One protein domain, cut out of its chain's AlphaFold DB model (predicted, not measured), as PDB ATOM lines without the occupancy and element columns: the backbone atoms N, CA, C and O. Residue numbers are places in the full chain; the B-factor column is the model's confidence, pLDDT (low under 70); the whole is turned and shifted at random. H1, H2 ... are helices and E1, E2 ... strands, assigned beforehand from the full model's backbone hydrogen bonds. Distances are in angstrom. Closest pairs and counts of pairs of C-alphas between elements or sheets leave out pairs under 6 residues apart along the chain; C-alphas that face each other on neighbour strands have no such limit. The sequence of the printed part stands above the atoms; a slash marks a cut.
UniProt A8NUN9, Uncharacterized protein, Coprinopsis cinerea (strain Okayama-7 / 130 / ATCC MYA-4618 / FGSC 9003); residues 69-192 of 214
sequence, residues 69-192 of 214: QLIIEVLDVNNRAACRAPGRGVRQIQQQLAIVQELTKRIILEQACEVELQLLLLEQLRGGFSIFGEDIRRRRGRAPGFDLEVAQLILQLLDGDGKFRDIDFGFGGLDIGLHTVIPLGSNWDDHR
ATOM      1  N   GLN A  69     131.323 223.208 162.778       89.38
ATOM      2  CA  GLN A  69     130.268 222.201 162.789       89.38
ATOM      3  C   GLN A  69     130.367 221.414 164.097       89.38
ATOM      4  O   GLN A  69     131.307 220.636 164.271       89.38
ATOM      5  N   LEU A  70     129.396 221.586 164.996       89.75
ATOM      6  CA  LEU A  70     129.276 220.785 166.210       89.75
ATOM      7  C   LEU A  70     128.249 219.675 165.980       89.75
ATOM      8  O   LEU A  70     127.054 219.916 165.824       89.75
ATOM      9  N   ILE A  71     128.740 218.440 165.929       88.44
ATOM     10  CA  ILE A  71     127.915 217.253 165.711       88.44
ATOM     11  C   ILE A  71     127.325 216.837 167.054       88.44
ATOM     12  O   ILE A  71     128.029 216.276 167.894       88.44
ATOM     13  N   ILE A  72     126.037 217.108 167.244       86.19
ATOM     14  CA  ILE A  72     125.323 216.775 168.483       86.19
ATOM     15  C   ILE A  72     124.640 215.411 168.405       86.19
ATOM     16  O   ILE A  72     124.449 214.750 169.424       86.19
ATOM     17  N   GLU A  73     124.294 214.968 167.194       81.06
ATOM     18  CA  GLU A  73     123.587 213.713 166.994       81.06
ATOM     19  C   GLU A  73     123.983 213.046 165.680       81.06
ATOM     20  O   GLU A  73     124.181 213.673 164.634       81.06
ATOM     21  N   VAL A  74     124.071 211.725 165.752       75.88
ATOM     22  CA  VAL A  74     124.372 210.861 164.627       75.88
ATOM     23  C   VAL A  74     123.233 209.859 164.514       75.88
ATOM     24  O   VAL A  74     123.064 208.980 165.359       75.88
ATOM     25  N   LEU A  75     122.417 210.028 163.482       72.06
ATOM     26  CA  LEU A  75     121.112 209.397 163.390       72.06
ATOM     27  C   LEU A  75     121.125 208.210 162.426       72.06
ATOM     28  O   LEU A  75     121.332 208.390 161.232       72.06
ATOM     29  N   ASP A  76     120.862 206.999 162.921       64.44
ATOM     30  CA  ASP A  76     120.786 205.781 162.106       64.44
ATOM     31  C   ASP A  76     119.333 205.402 161.724       64.44
ATOM     32  O   ASP A  76     118.374 206.164 161.914       64.44
ATOM     33  N   VAL A  77     119.155 204.208 161.138       55.94
ATOM     34  CA  VAL A  77     117.842 203.701 160.691       55.94
ATOM     35  C   VAL A  77     116.885 203.489 161.868       55.94
ATOM     36  O   VAL A  77     115.671 203.601 161.692       55.94
ATOM     37  N   ASN A  78     117.424 203.237 163.062       56.53
ATOM     38  CA  ASN A  78     116.667 202.929 164.268       56.53
ATOM     39  C   ASN A  78     116.274 204.194 165.051       56.53
ATOM     40  O   ASN A  78     115.212 204.192 165.668       56.53
ATOM     41  N   ASN A  79     117.039 205.290 164.941       54.59
ATOM     42  CA  ASN A  79     116.776 206.557 165.649       54.59
ATOM     43  C   ASN A  79     116.324 207.741 164.761       54.59
ATOM     44  O   ASN A  79     116.176 208.855 165.243       54.59
ATOM     45  N   ARG A  80     115.975 207.496 163.488       57.00
ATOM     46  CA  ARG A  80     115.342 208.448 162.538       57.00
ATOM     47  C   ARG A  80     116.145 209.706 162.182       57.00
ATOM     48  O   ARG A  80     115.649 210.818 162.297       57.00
ATOM     49  N   ALA A  81     117.231 209.480 161.454       54.94
ATOM     50  CA  ALA A  81     117.537 210.167 160.193       54.94
ATOM     51  C   ALA A  81     118.505 209.326 159.354       54.94
ATOM     52  O   ALA A  81     119.495 209.821 158.850       54.94
ATOM     53  N   ALA A  82     118.204 208.053 159.117       57.53
ATOM     54  CA  ALA A  82     118.778 207.394 157.948       57.53
ATOM     55  C   ALA A  82     118.049 207.814 156.668       57.53
ATOM     56  O   ALA A  82     116.847 208.110 156.678       57.53
ATOM     57  N   CYS A  83     118.758 207.748 155.536       64.31
ATOM     58  CA  CYS A  83     118.133 207.692 154.217       64.31
ATOM     59  C   CYS A  83     117.114 206.539 154.216       64.31
ATOM     60  O   CYS A  83     117.494 205.367 154.230       64.31
ATOM     61  N   ARG A  84     115.813 206.853 154.277       61.31
ATOM     62  CA  ARG A  84     114.765 205.826 154.241       61.31
ATOM     63  C   ARG A  84     114.832 205.132 152.873       61.31
ATOM     64  O   ARG A  84     114.718 205.795 151.845       61.31
ATOM     65  N   ALA A  85     115.056 203.818 152.904       59.88
ATOM     66  CA  ALA A  85     115.273 202.916 151.770       59.88
ATOM     67  C   ALA A  85     114.115 202.932 150.723       59.88
ATOM     68  O   ALA A  85     113.083 203.571 150.948       59.88
ATOM     69  N   PRO A  86     114.282 202.287 149.547       50.91
ATOM     70  CA  PRO A  86     113.704 202.696 148.267       50.91
ATOM     71  C   PRO A  86     112.179 202.555 148.248       50.91
ATOM     72  O   PRO A  86     111.629 201.481 148.461       50.91
ATOM     73  N   GLY A  87     111.489 203.659 147.975       57.19
ATOM     74  CA  GLY A  87     110.023 203.714 147.934       57.19
ATOM     75  C   GLY A  87     109.489 205.143 147.893       57.19
ATOM     76  O   GLY A  87     108.434 205.407 147.324       57.19
ATOM     77  N   ARG A  88     110.267 206.106 148.407       64.19
ATOM     78  CA  ARG A  88     110.056 207.524 148.112       64.19
ATOM     79  C   ARG A  88     110.548 207.811 146.696       64.19
ATOM     80  O   ARG A  88     111.729 207.633 146.406       64.19
ATOM     81  N   GLY A  89     109.656 208.242 145.812       76.62
ATOM     82  CA  GLY A  89     110.050 208.606 144.457       76.62
ATOM     83  C   GLY A  89     110.943 209.849 144.459       76.62
ATOM     84  O   GLY A  89     110.707 210.810 145.196       76.62
ATOM     85  N   VAL A  90     111.959 209.842 143.592       84.31
ATOM     86  CA  VAL A  90     112.824 211.005 143.319       84.31
ATOM     87  C   VAL A  90     111.978 212.249 143.019       84.31
ATOM     88  O   VAL A  90     112.303 213.340 143.477       84.31
ATOM     89  N   ARG A  91     110.823 212.065 142.366       90.69
ATOM     90  CA  ARG A  91     109.851 213.124 142.073       90.69
ATOM     91  C   ARG A  91     109.366 213.865 143.321       90.69
ATOM     92  O   ARG A  91     109.307 215.085 143.296       90.69
ATOM     93  N   GLN A  92     109.023 213.175 144.408       89.44
ATOM     94  CA  GLN A  92     108.554 213.838 145.629       89.44
ATOM     95  C   GLN A  92     109.668 214.664 146.280       89.44
ATOM     96  O   GLN A  92     109.398 215.737 146.811       89.44
ATOM     97  N   ILE A  93     110.916 214.188 146.225       88.56
ATOM     98  CA  ILE A  93     112.078 214.944 146.714       88.56
ATOM     99  C   ILE A  93     112.290 216.186 145.837       88.56
ATOM    100  O   ILE A  93     112.408 217.287 146.362       88.56
ATOM    101  N   GLN A  94     112.244 216.037 144.510       92.44
ATOM    102  CA  GLN A  94     112.338 217.157 143.567       92.44
ATOM    103  C   GLN A  94     111.231 218.196 143.781       92.44
ATOM    104  O   GLN A  94     111.511 219.386 143.753       92.44
ATOM    105  N   GLN A  95     109.994 217.769 144.044       94.19
ATOM    106  CA  GLN A  95     108.888 218.678 144.357       94.19
ATOM    107  C   GLN A  95     109.141 219.471 145.641       94.19
ATOM    108  O   GLN A  95     108.894 220.670 145.669       94.19
ATOM    109  N   GLN A  96     109.654 218.830 146.692       94.06
ATOM    110  CA  GLN A  96     109.992 219.531 147.933       94.06
ATOM    111  C   GLN A  96     111.114 220.545 147.735       94.06
ATOM    112  O   GLN A  96     111.003 221.670 148.208       94.06
ATOM    113  N   LEU A  97     112.160 220.172 146.995       95.62
ATOM    114  CA  LEU A  97     113.247 221.089 146.659       95.62
ATOM    115  C   LEU A  97     112.749 222.254 145.794       95.62
ATOM    116  O   LEU A  97     113.142 223.387 146.037       95.62
ATOM    117  N   ALA A  98     111.834 222.002 144.851       97.50
ATOM    118  CA  ALA A  98     111.209 223.052 144.050       97.50
ATOM    119  C   ALA A  98     110.368 224.012 144.909       97.50
ATOM    120  O   ALA A  98     110.430 225.218 144.704       97.50
ATOM    121  N   ILE A  99     109.633 223.506 145.907       96.50
ATOM    122  CA  ILE A  99     108.899 224.354 146.860       96.50
ATOM    123  C   ILE A  99     109.867 225.249 147.636       96.50
ATOM    124  O   ILE A  99     109.637 226.451 147.717       96.50
ATOM    125  N   VAL A 100     110.954 224.688 148.177       96.94
ATOM    126  CA  VAL A 100     111.973 225.474 148.892       96.94
ATOM    127  C   VAL A 100     112.598 226.513 147.961       96.94
ATOM    128  O   VAL A 100     112.750 227.661 148.355       96.94
ATOM    129  N   GLN A 101     112.885 226.154 146.707       97.50
ATOM    130  CA  GLN A 101     113.428 227.077 145.712       97.50
ATOM    131  C   GLN A 101     112.486 228.255 145.423       97.50
ATOM    132  O   GLN A 101     112.937 229.399 145.400       97.50
ATOM    133  N   GLU A 102     111.192 228.009 145.203       98.12
ATOM    134  CA  GLU A 102     110.216 229.086 144.983       98.12
ATOM    135  C   GLU A 102     109.985 229.915 146.253       98.12
ATOM    136  O   GLU A 102     109.862 231.136 146.170       98.12
ATOM    137  N   LEU A 103     110.005 229.287 147.434       96.81
ATOM    138  CA  LEU A 103     109.939 229.996 148.709       96.81
ATOM    139  C   LEU A 103     111.138 230.934 148.878       96.81
ATOM    140  O   LEU A 103     110.946 232.086 149.243       96.81
ATOM    141  N   THR A 104     112.352 230.497 148.537       96.94
ATOM    142  CA  THR A 104     113.535 231.364 148.537       96.94
ATOM    143  C   THR A 104     113.374 232.544 147.584       96.94
ATOM    144  O   THR A 104     113.655 233.675 147.975       96.94
ATOM    145  N   LYS A 105     112.913 232.319 146.345       98.06
ATOM    146  CA  LYS A 105     112.664 233.430 145.406       98.06
ATOM    147  C   LYS A 105     111.677 234.427 146.001       98.06
ATOM    148  O   LYS A 105     111.907 235.625 145.914       98.06
ATOM    149  N   ARG A 106     110.613 233.924 146.631       97.44
ATOM    150  CA  ARG A 106     109.612 234.742 147.309       97.44
ATOM    151  C   ARG A 106     110.224 235.554 148.457       97.44
ATOM    152  O   ARG A 106     109.970 236.747 148.515       97.44
ATOM    153  N   ILE A 107     111.064 234.949 149.305       96.88
ATOM    154  CA  ILE A 107     111.802 235.661 150.366       96.88
ATOM    155  C   ILE A 107     112.617 236.799 149.747       96.88
ATOM    156  O   ILE A 107     112.449 237.948 150.125       96.88
ATOM    157  N   ILE A 108     113.463 236.503 148.760       97.19
ATOM    158  CA  ILE A 108     114.366 237.501 148.176       97.19
ATOM    159  C   ILE A 108     113.582 238.645 147.513       97.19
ATOM    160  O   ILE A 108     113.883 239.808 147.753       97.19
ATOM    161  N   LEU A 109     112.567 238.325 146.706       97.31
ATOM    162  CA  LEU A 109     111.815 239.319 145.933       97.31
ATOM    163  C   LEU A 109     110.826 240.135 146.776       97.31
ATOM    164  O   LEU A 109     110.533 241.270 146.412       97.31
ATOM    165  N   GLU A 110     110.285 239.573 147.863       95.38
ATOM    166  CA  GLU A 110     109.346 240.285 148.741       95.38
ATOM    167  C   GLU A 110     110.041 240.989 149.915       95.38
ATOM    168  O   GLU A 110     109.455 241.915 150.467       95.38
ATOM    169  N   GLN A 111     111.236 240.548 150.335       94.19
ATOM    170  CA  GLN A 111     111.910 241.059 151.543       94.19
ATOM    171  C   GLN A 111     113.115 241.969 151.256       94.19
ATOM    172  O   GLN A 111     113.534 242.698 152.148       94.19
ATOM    173  N   ALA A 112     113.667 241.966 150.038       94.44
ATOM    174  CA  ALA A 112     114.739 242.880 149.639       94.44
ATOM    175  C   ALA A 112     114.290 243.754 148.462       94.44
ATOM    176  O   ALA A 112     113.852 243.243 147.433       94.44
ATOM    177  N   CYS A 113     114.415 245.075 148.601       92.69
ATOM    178  CA  CYS A 113     113.950 246.031 147.593       92.69
ATOM    179  C   CYS A 113     114.988 246.281 146.490       92.69
ATOM    180  O   CYS A 113     114.626 246.488 145.333       92.69
ATOM    181  N   GLU A 114     116.273 246.268 146.838       95.31
ATOM    182  CA  GLU A 114     117.372 246.546 145.917       95.31
ATOM    183  C   GLU A 114     117.852 245.271 145.224       95.31
ATOM    184  O   GLU A 114     118.105 244.244 145.861       95.31
ATOM    185  N   VAL A 115     118.039 245.348 143.905       96.56
ATOM    186  CA  VAL A 115     118.475 244.207 143.083       96.56
ATOM    187  C   VAL A 115     119.872 243.735 143.493       96.56
ATOM    188  O   VAL A 115     120.163 242.541 143.452       96.56
ATOM    189  N   GLU A 116     120.732 244.648 143.936       97.25
ATOM    190  CA  GLU A 116     122.069 244.351 144.436       97.25
ATOM    191  C   GLU A 116     122.011 243.493 145.704       97.25
ATOM    192  O   GLU A 116     122.748 242.511 145.812       97.25
ATOM    193  N   LEU A 117     121.108 243.819 146.638       96.62
ATOM    194  CA  LEU A 117     120.918 243.039 147.861       96.62
ATOM    195  C   LEU A 117     120.292 241.680 147.538       96.62
ATOM    196  O   LEU A 117     120.743 240.656 148.048       96.62
ATOM    197  N   GLN A 118     119.308 241.651 146.634       97.44
ATOM    198  CA  GLN A 118     118.708 240.406 146.155       97.44
ATOM    199  C   GLN A 118     119.756 239.461 145.551       97.44
ATOM    200  O   GLN A 118     119.778 238.269 145.867       97.44
ATOM    201  N   LEU A 119     120.643 239.993 144.703       97.19
ATOM    202  CA  LEU A 119     121.732 239.235 144.096       97.19
ATOM    203  C   LEU A 119     122.719 238.738 145.155       97.19
ATOM    204  O   LEU A 119     123.127 237.577 145.110       97.19
ATOM    205  N   LEU A 120     123.082 239.589 146.115       96.06
ATOM    206  CA  LEU A 120     124.016 239.216 147.170       96.06
ATOM    207  C   LEU A 120     123.457 238.092 148.058       96.06
ATOM    208  O   LEU A 120     124.155 237.111 148.310       96.06
ATOM    209  N   LEU A 121     122.184 238.176 148.458       96.88
ATOM    210  CA  LEU A 121     121.491 237.131 149.224       96.88
ATOM    211  C   LEU A 121     121.368 235.819 148.434       96.88
ATOM    212  O   LEU A 121     121.533 234.731 148.996       96.88
ATOM    213  N   LEU A 122     121.123 235.901 147.121       97.62
ATOM    214  CA  LEU A 122     121.094 234.729 146.245       97.62
ATOM    215  C   LEU A 122     122.466 234.044 146.171       97.62
ATOM    216  O   LEU A 122     122.546 232.817 146.275       97.62
ATOM    217  N   GLU A 123     123.545 234.811 146.007       96.50
ATOM    218  CA  GLU A 123     124.907 234.272 145.961       96.50
ATOM    219  C   GLU A 123     125.364 233.732 147.327       96.50
ATOM    220  O   GLU A 123     126.016 232.687 147.377       96.50
ATOM    221  N   GLN A 124     124.945 234.345 148.440       95.56
ATOM    222  CA  GLN A 124     125.128 233.803 149.792       95.56
ATOM    223  C   GLN A 124     124.489 232.411 149.931       95.56
ATOM    224  O   GLN A 124     125.156 231.452 150.333       95.56
ATOM    225  N   LEU A 125     123.224 232.254 149.527       96.00
ATOM    226  CA  LEU A 125     122.538 230.959 149.559       96.00
ATOM    227  C   LEU A 125     123.210 229.929 148.639       96.00
ATOM    228  O   LEU A 125     123.428 228.776 149.023       96.00
ATOM    229  N   ARG A 126     123.548 230.338 147.412       96.19
ATOM    230  CA  ARG A 126     124.235 229.491 146.432       96.19
ATOM    231  C   ARG A 126     125.589 229.019 146.958       96.19
ATOM    232  O   ARG A 126     125.932 227.850 146.777       96.19
ATOM    233  N   GLY A 127     126.339 229.898 147.621       94.94
ATOM    234  CA  GLY A 127     127.591 229.572 148.299       94.94
ATOM    235  C   GLY A 127     127.399 228.506 149.378       94.94
ATOM    236  O   GLY A 127     128.138 227.519 149.392       94.94
ATOM    237  N   GLY A 128     126.353 228.633 150.200       94.00
ATOM    238  CA  GLY A 128     125.994 227.635 151.211       94.00
ATOM    239  C   GLY A 128     125.712 226.252 150.610       94.00
ATOM    240  O   GLY A 128     126.291 225.252 151.039       94.00
ATOM    241  N   PHE A 129     124.903 226.178 149.546       95.06
ATOM    242  CA  PHE A 129     124.651 224.912 148.843       95.06
ATOM    243  C   PHE A 129     125.882 224.359 148.121       95.06
ATOM    244  O   PHE A 129     126.036 223.141 148.017       95.06
ATOM    245  N   SER A 130     126.770 225.228 147.633       94.06
ATOM    246  CA  SER A 130     128.049 224.817 147.051       94.06
ATOM    247  C   SER A 130     128.914 224.092 148.088       94.06
ATOM    248  O   SER A 130     129.416 223.004 147.808       94.06
ATOM    249  N   ILE A 131     129.010 224.632 149.311       92.12
ATOM    250  CA  ILE A 131     129.713 223.982 150.429       92.12
ATOM    251  C   ILE A 131     129.075 222.639 150.761       92.12
ATOM    252  O   ILE A 131     129.773 221.629 150.781       92.12
ATOM    253  N   PHE A 132     127.755 222.605 150.939       93.44
ATOM    254  CA  PHE A 132     127.047 221.362 151.232       93.44
ATOM    255  C   PHE A 132     127.257 220.297 150.141       93.44
ATOM    256  O   PHE A 132     127.410 219.109 150.431       93.44
ATOM    257  N   GLY A 133     127.334 220.711 148.873       93.81
ATOM    258  CA  GLY A 133     127.701 219.832 147.768       93.81
ATOM    259  C   GLY A 133     129.097 219.224 147.934       93.81
ATOM    260  O   GLY A 133     129.281 218.034 147.688       93.81
ATOM    261  N   GLU A 134     130.082 220.002 148.381       93.12
ATOM    262  CA  GLU A 134     131.424 219.487 148.675       93.12
ATOM    263  C   GLU A 134     131.457 218.552 149.894       93.12
ATOM    264  O   GLU A 134     132.230 217.588 149.898       93.12
ATOM    265  N   ASP A 135     130.589 218.780 150.882       91.56
ATOM    266  CA  ASP A 135     130.428 217.908 152.051       91.56
ATOM    267  C   ASP A 135     129.818 216.555 151.649       91.56
ATOM    268  O   ASP A 135     130.327 215.502 152.036       91.56
ATOM    269  N   ILE A 136     128.802 216.551 150.770       91.44
ATOM    270  CA  ILE A 136     128.252 215.321 150.165       91.44
ATOM    271  C   ILE A 136     129.341 214.550 149.412       91.44
ATOM    272  O   ILE A 136     129.407 213.323 149.495       91.44
ATOM    273  N   ARG A 137     130.213 215.258 148.686       92.00
ATOM    274  CA  ARG A 137     131.346 214.660 147.962       92.00
ATOM    275  C   ARG A 137     132.503 214.234 148.872       92.00
ATOM    276  O   ARG A 137     133.455 213.641 148.369       92.00
ATOM    277  N   ARG A 138     132.441 214.537 150.174       90.44
ATOM    278  CA  ARG A 138     133.501 214.314 151.172       90.44
ATOM    279  C   ARG A 138     134.842 214.970 150.812       90.44
ATOM    280  O   ARG A 138     135.903 214.411 151.077       90.44
ATOM    281  N   ARG A 139     134.814 216.167 150.211       88.44
ATOM    282  CA  ARG A 139     136.028 216.892 149.774       88.44
ATOM    283  C   ARG A 139     136.591 217.872 150.804       88.44
ATOM    284  O   ARG A 139     137.764 218.221 150.707       88.44
ATOM    285  N   ARG A 140     135.792 218.320 151.780       79.19
ATOM    286  CA  ARG A 140     136.190 219.367 152.749       79.19
ATOM    287  C   ARG A 140     136.367 218.903 154.194       79.19
ATOM    288  O   ARG A 140     136.519 219.738 155.077       79.19
ATOM    289  N   GLY A 141     136.352 217.597 154.458       77.06
ATOM    290  CA  GLY A 141     136.518 217.048 155.813       77.06
ATOM    291  C   GLY A 141     135.343 217.303 156.769       77.06
ATOM    292  O   GLY A 141     135.293 216.682 157.825       77.06
ATOM    293  N   ARG A 142     134.378 218.152 156.391       85.50
ATOM    294  CA  ARG A 142     133.080 218.292 157.056       85.50
ATOM    295  C   ARG A 142     132.161 217.134 156.688       85.50
ATOM    296  O   ARG A 142     132.241 216.582 155.586       85.50
ATOM    297  N   ALA A 143     131.281 216.775 157.613       85.00
ATOM    298  CA  ALA A 143     130.299 215.731 157.383       85.00
ATOM    299  C   ALA A 143     129.031 216.309 156.728       85.00
ATOM    300  O   ALA A 143     128.592 217.398 157.116       85.00
ATOM    301  N   PRO A 144     128.398 215.580 155.787       89.38
ATOM    302  CA  PRO A 144     127.134 215.999 155.195       89.38
ATOM    303  C   PRO A 144     126.024 215.900 156.246       89.38
ATOM    304  O   PRO A 144     125.512 214.818 156.528       89.38
ATOM    305  N   GLY A 145     125.668 217.040 156.823       90.00
ATOM    306  CA  GLY A 145     124.646 217.171 157.856       90.00
ATOM    307  C   GLY A 145     123.879 218.479 157.709       90.00
ATOM    308  O   GLY A 145     124.128 219.259 156.790       90.00
ATOM    309  N   PHE A 146     122.938 218.703 158.614       92.06
ATOM    310  CA  PHE A 146     122.166 219.940 158.694       92.06
ATOM    311  C   PHE A 146     121.998 220.343 160.157       92.06
ATOM    312  O   PHE A 146     122.022 219.488 161.041       92.06
ATOM    313  N   ASP A 147     121.833 221.638 160.402       94.25
ATOM    314  CA  ASP A 147     121.520 222.156 161.729       94.25
ATOM    315  C   ASP A 147     120.035 221.920 162.037       94.25
ATOM    316  O   ASP A 147     119.164 222.395 161.302       94.25
ATOM    317  N   LEU A 148     119.741 221.121 163.066       92.25
ATOM    318  CA  LEU A 148     118.374 220.706 163.376       92.25
ATOM    319  C   LEU A 148     117.515 221.866 163.874       92.25
ATOM    320  O   LEU A 148     116.352 221.958 163.476       92.25
ATOM    321  N   GLU A 149     118.068 222.725 164.727       93.69
ATOM    322  CA  GLU A 149     117.325 223.835 165.320       93.69
ATOM    323  C   GLU A 149     116.959 224.851 164.243       93.69
ATOM    324  O   GLU A 149     115.783 225.188 164.088       93.69
ATOM    325  N   VAL A 150     117.925 225.230 163.400       95.50
ATOM    326  CA  VAL A 150     117.681 226.160 162.290       95.50
ATOM    327  C   VAL A 150     116.723 225.556 161.258       95.50
ATOM    328  O   VAL A 150     115.798 226.228 160.797       95.50
ATOM    329  N   ALA A 151     116.878 224.275 160.901       94.56
ATOM    330  CA  ALA A 151     116.023 223.635 159.898       94.56
ATOM    331  C   ALA A 151     114.540 223.582 160.308       94.56
ATOM    332  O   ALA A 151     113.660 223.644 159.445       94.56
ATOM    333  N   GLN A 152     114.237 223.475 161.603       94.25
ATOM    334  CA  GLN A 152     112.860 223.429 162.104       94.25
ATOM    335  C   GLN A 152     112.150 224.790 162.056       94.25
ATOM    336  O   GLN A 152     110.916 224.830 161.989       94.25
ATOM    337  N   LEU A 153     112.899 225.897 162.000       95.81
ATOM    338  CA  LEU A 153     112.345 227.254 161.918       95.81
ATOM    339  C   LEU A 153     111.566 227.518 160.626       95.81
ATOM    340  O   LEU A 153     110.750 228.437 160.590       95.81
ATOM    341  N   ILE A 154     111.714 226.682 159.591       94.50
ATOM    342  CA  ILE A 154     110.907 226.789 158.365       94.50
ATOM    343  C   ILE A 154     109.397 226.778 158.652       94.50
ATOM    344  O   ILE A 154     108.624 227.419 157.945       94.50
ATOM    345  N   LEU A 155     108.969 226.097 159.723       94.44
ATOM    346  CA  LEU A 155     107.570 226.042 160.153       94.44
ATOM    347  C   LEU A 155     107.061 227.371 160.727       94.44
ATOM    348  O   LEU A 155     105.854 227.572 160.828       94.44
ATOM    349  N   GLN A 156     107.970 228.262 161.112       95.12
ATOM    350  CA  GLN A 156     107.680 229.561 161.711       95.12
ATOM    351  C   GLN A 156     107.829 230.709 160.708       95.12
ATOM    352  O   GLN A 156     107.471 231.835 161.028       95.12
ATOM    353  N   LEU A 157     108.330 230.442 159.499       94.62
ATOM    354  CA  LEU A 157     108.674 231.480 158.528       94.62
ATOM    355  C   LEU A 157     107.464 232.320 158.085       94.62
ATOM    356  O   LEU A 157     107.594 233.513 157.814       94.62
ATOM    357  N   LEU A 158     106.288 231.690 158.021       96.00
ATOM    358  CA  LEU A 158     105.035 232.329 157.632       96.00
ATOM    359  C   LEU A 158     104.072 232.439 158.824       96.00
ATOM    360  O   LEU A 158     104.080 231.621 159.755       96.00
ATOM    361  N   ASP A 159     103.238 233.472 158.817       94.31
ATOM    362  CA  ASP A 159     102.088 233.587 159.709       94.31
ATOM    363  C   ASP A 159     100.885 232.760 159.207       94.31
ATOM    364  O   ASP A 159     100.962 232.040 158.209       94.31
ATOM    365  N   GLY A 160      99.763 232.829 159.932       93.25
ATOM    366  CA  GLY A 160      98.534 232.114 159.569       93.25
ATOM    367  C   GLY A 160      97.899 232.583 158.254       93.25
ATOM    368  O   GLY A 160      97.127 231.831 157.662       93.25
ATOM    369  N   ASP A 161      98.265 233.776 157.780       93.81
ATOM    370  CA  ASP A 161      97.781 234.378 156.537       93.81
ATOM    371  C   ASP A 161      98.752 234.138 155.364       93.81
ATOM    372  O   ASP A 161      98.515 234.594 154.242       93.81
ATOM    373  N   GLY A 162      99.853 233.413 155.595       92.62
ATOM    374  CA  GLY A 162     100.858 233.102 154.581       92.62
ATOM    375  C   GLY A 162     101.799 234.263 154.247       92.62
ATOM    376  O   GLY A 162     102.461 234.222 153.199       92.62
ATOM    377  N   LYS A 163     101.870 235.291 155.101       94.81
ATOM    378  CA  LYS A 163     102.858 236.377 155.013       94.81
ATOM    379  C   LYS A 163     104.119 236.010 155.783       94.81
ATOM    380  O   LYS A 163     104.060 235.244 156.741       94.81
ATOM    381  N   PHE A 164     105.259 236.556 155.363       96.12
ATOM    382  CA  PHE A 164     106.492 236.426 156.131       96.12
ATOM    383  C   PHE A 164     106.338 237.091 157.493       96.12
ATOM    384  O   PHE A 164     105.780 238.184 157.598       96.12
ATOM    385  N   ARG A 165     106.815 236.410 158.533       94.25
ATOM    386  CA  ARG A 165     106.875 237.000 159.867       94.25
ATOM    387  C   ARG A 165     108.006 238.017 159.923       94.25
ATOM    388  O   ARG A 165     109.133 237.690 159.572       94.25
ATOM    389  N   ASP A 166     107.696 239.205 160.423       92.69
ATOM    390  CA  ASP A 166     108.677 240.246 160.728       92.69
ATOM    391  C   ASP A 166     109.168 240.072 162.172       92.69
ATOM    392  O   ASP A 166     108.699 240.731 163.102       92.69
ATOM    393  N   ILE A 167     110.008 239.053 162.377       93.38
ATOM    394  CA  ILE A 167     110.598 238.717 163.675       93.38
ATOM    395  C   ILE A 167     112.063 238.322 163.510       93.38
ATOM    396  O   ILE A 167     112.455 237.738 162.499       93.38
ATOM    397  N   ASP A 168     112.845 238.572 164.554       93.69
ATOM    398  CA  ASP A 168     114.132 237.915 164.739       93.69
ATOM    399  C   ASP A 168     113.888 236.460 165.170       93.69
ATOM    400  O   ASP A 168     113.140 236.191 166.115       93.69
ATOM    401  N   PHE A 169     114.503 235.513 164.462       95.75
ATOM    402  CA  PHE A 169     114.416 234.088 164.769       95.75
ATOM    403  C   PHE A 169     115.386 233.649 165.881       95.75
ATOM    404  O   PHE A 169     115.388 232.477 166.256       95.75
ATOM    405  N   GLY A 170     116.179 234.576 166.426       95.62
ATOM    406  CA  GLY A 170     117.025 234.373 167.599       95.62
ATOM    407  C   GLY A 170     118.358 233.691 167.304       95.62
ATOM    408  O   GLY A 170     118.925 233.091 168.214       95.62
ATOM    409  N   PHE A 171     118.843 233.753 166.060       96.31
ATOM    410  CA  PHE A 171     120.119 233.161 165.663       96.31
ATOM    411  C   PHE A 171     120.875 234.047 164.667       96.31
ATOM    412  O   PHE A 171     120.285 234.685 163.793       96.31
ATOM    413  N   GLY A 172     122.198 234.058 164.789       95.06
ATOM    414  CA  GLY A 172     123.123 234.624 163.819       95.06
ATOM    415  C   GLY A 172     123.716 233.553 162.908       95.06
ATOM    416  O   GLY A 172     123.552 232.347 163.098       95.06
ATOM    417  N   GLY A 173     124.482 233.984 161.912       93.75
ATOM    418  CA  GLY A 173     125.140 233.071 160.986       93.75
ATOM    419  C   GLY A 173     126.141 232.148 161.681       93.75
ATOM    420  O   GLY A 173     126.276 231.011 161.246       93.75
ATOM    421  N   LEU A 174     126.799 232.580 162.765       91.88
ATOM    422  CA  LEU A 174     127.724 231.741 163.547       91.88
ATOM    423  C   LEU A 174     127.035 230.592 164.300       91.88
ATOM    424  O   LEU A 174     127.699 229.605 164.606       91.88
ATOM    425  N   ASP A 175     125.728 230.693 164.550       94.25
ATOM    426  CA  ASP A 175     124.963 229.628 165.204       94.25
ATOM    427  C   ASP A 175     124.656 228.472 164.238       94.25
ATOM    428  O   ASP A 175     124.385 227.346 164.660       94.25
ATOM    429  N   ILE A 176     124.741 228.717 162.923       94.44
ATOM    430  CA  ILE A 176     124.490 227.703 161.898       94.44
ATOM    431  C   ILE A 176     125.598 226.652 161.922       94.44
ATOM    432  O   ILE A 176     126.724 226.899 161.479       94.44
ATOM    433  N   GLY A 177     125.227 225.438 162.332       92.31
ATOM    434  CA  GLY A 177     126.113 224.284 162.421       92.31
ATOM    435  C   GLY A 177     126.377 223.838 163.857       92.31
ATOM    436  O   GLY A 177     126.960 222.762 164.036       92.31
ATOM    437  N   LEU A 178     125.929 224.595 164.863       93.62
ATOM    438  CA  LEU A 178     126.107 224.252 166.275       93.62
ATOM    439  C   LEU A 178     125.207 223.094 166.734       93.62
ATOM    440  O   LEU A 178     125.555 222.391 167.681       93.62
ATOM    441  N   HIS A 179     124.107 222.830 166.027       93.56
ATOM    442  CA  HIS A 179     123.206 221.711 166.307       93.56
ATOM    443  C   HIS A 179     123.167 220.739 165.130       93.56
ATOM    444  O   HIS A 179     122.105 220.335 164.645       93.56
ATOM    445  N   THR A 180     124.352 220.374 164.629       92.94
ATOM    446  CA  THR A 180     124.456 219.519 163.449       92.94
ATOM    447  C   THR A 180     124.034 218.094 163.761       92.94
ATOM    448  O   THR A 180     124.609 217.407 164.610       92.94
ATOM    449  N   VAL A 181     123.102 217.622 162.944       89.62
ATOM    450  CA  VAL A 181     122.687 216.232 162.860       89.62
ATOM    451  C   VAL A 181     123.268 215.608 161.598       89.62
ATOM    452  O   VAL A 181     123.109 216.134 160.490       89.62
ATOM    453  N   ILE A 182     123.926 214.457 161.755       87.88
ATOM    454  CA  ILE A 182     124.441 213.675 160.627       87.88
ATOM    455  C   ILE A 182     123.543 212.458 160.394       87.88
ATOM    456  O   ILE A 182     123.472 211.578 161.257       87.88
ATOM    457  N   PRO A 183     122.904 212.350 159.216       80.19
ATOM    458  CA  PRO A 183     122.196 211.143 158.828       80.19
ATOM    459  C   PRO A 183     123.178 210.007 158.482       80.19
ATOM    460  O   PRO A 183     123.874 210.064 157.463       80.19
ATOM    461  N   LEU A 184     123.218 208.948 159.296       69.62
ATOM    462  CA  LEU A 184     123.926 207.696 159.008       69.62
ATOM    463  C   LEU A 184     123.028 206.668 158.315       69.62
ATOM    464  O   LEU A 184     121.834 206.541 158.571       69.62
ATOM    465  N   GLY A 185     123.633 205.871 157.439       62.47
ATOM    466  CA  GLY A 185     122.991 204.760 156.744       62.47
ATOM    467  C   GLY A 185     123.857 204.272 155.586       62.47
ATOM    468  O   GLY A 185     125.014 204.657 155.458       62.47
ATOM    469  N   SER A 186     123.295 203.466 154.685       62.31
ATOM    470  CA  SER A 186     123.985 202.974 153.479       62.31
ATOM    471  C   SER A 186     124.097 204.025 152.355       62.31
ATOM    472  O   SER A 186     124.106 203.673 151.176       62.31
ATOM    473  N   ASN A 187     124.085 205.322 152.689       73.31
ATOM    474  CA  ASN A 187     124.105 206.427 151.720       73.31
ATOM    475  C   ASN A 187     125.502 206.689 151.141       73.31
ATOM    476  O   ASN A 187     125.618 207.300 150.079       73.31
ATOM    477  N   TRP A 188     126.547 206.194 151.803       83.44
ATOM    478  CA  TRP A 188     127.907 206.215 151.301       83.44
ATOM    479  C   TRP A 188     128.540 204.828 151.357       83.44
ATOM    480  O   TRP A 188     128.397 204.102 152.335       83.44
ATOM    481  N   ASP A 189     129.258 204.493 150.295       87.44
ATOM    482  CA  ASP A 189     129.986 203.248 150.116       87.44
ATOM    483  C   ASP A 189     131.434 203.609 149.776       87.44
ATOM    484  O   ASP A 189     131.697 204.147 148.698       87.44
ATOM    485  N   ASP A 190     132.371 203.347 150.692       88.81
ATOM    486  CA  ASP A 190     133.776 203.749 150.536       88.81
ATOM    487  C   ASP A 190     134.467 203.085 149.332       88.81
ATOM    488  O   ASP A 190     135.460 203.611 148.830       88.81
ATOM    489  N   HIS A 191     133.924 201.979 148.812       90.88
ATOM    490  CA  HIS A 191     134.464 201.294 147.638       90.88
ATOM    491  C   HIS A 191     133.877 201.813 146.320       90.88
ATOM    492  O   HIS A 191     134.563 201.813 145.298       90.88
ATOM    493  N   ARG A 192     132.615 202.258 146.322       93.94
ATOM    494  CA  ARG A 192     131.879 202.630 145.100       93.94
ATOM    495  C   ARG A 192     131.629 204.129 144.958       93.94
ATOM    496  O   ARG A 192     131.811 204.672 143.867       93.94
TER     497      ARG A 192
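AT A GLANCE: This is residues 69 to 192 of the 214 residues of an uncharacterized protein of Coprinopsis cinerea (strain Okayama-7 / 130 / ATCC MYA-4618 / FGSC 9003) (UniProt A8NUN9). A small sheet of two parallel strands, E1 and E2, with the short helix H3 beginning near it, makes one part; a long helical hairpin, H1 and H2, makes the other, its two helices meeting near their shared link and opening as a V. Residues 86 to 99, of which 90 to 99 belong to H1, stand free. The printed part has 124 residues, with three named helices and two named strands in the order E1, H1, H2, H3, E2, and is mostly helix by its named elements. It is only just compact, close to loose, with a radius of gyration of the C-alphas of 16.5 A, and elongated, spanning 49 by 31 by 26 A.

HOW THE PARTS SIT: E1, residues 71 to 75, and E2, residues 180 to 183, are parallel neighbours at 22 degrees, with N 72 and O 180 at 3.0 A and N 75 and O 182 at 2.9 A, within hydrogen-bond range. Residues 146 to 147 pair antiparallel with residues 180 to 181 of E2. H3, residues 148 to 156, comes closest to E2 with the C-alphas of Leu 148 and Thr 180, 6.2 A apart. H1, residues 90 to 111, and H2, residues 115 to 136, form a helical hairpin: they run opposite ways at a shallow tilt of 30 degrees, and touch with residues 108 to 109 and 118 to 122 alone, the closest C-alphas being those of Ile 108 and Gln 118, 5.6 A apart. H3 is apart from H1 and H2. E1, H1 H2 H3 and E2 make a strand-helix-strand unit, two parallel neighbour strands with helices between them along the chain. Every O i to N i+4 pair is within hydrogen-bond range in H1 and H2; H3 has 1 of 5, and 4 of 6 O i to N i+3 pairs.

IN THESE COORDINATES: E1 begins at C-alpha 71 (127.915, 217.253, 165.711) and is 10.6 A long; E2 is 9.8 A and ends at C-alpha 183 (122.196, 211.143, 158.828). H1 is 31.2 A, H2 31.3 A and H3 14.0 A long.

THE WHOLE: The C-alphas farthest apart, of Asp 161 and His 191, are 50.2 A apart. The printed part has no cut; H1 to H2 is a tight link, and E1 to H1, H2 to H3 and H3 to E2 are long. Residues 76 to 88 and 184 to 186 have pLDDT under 70.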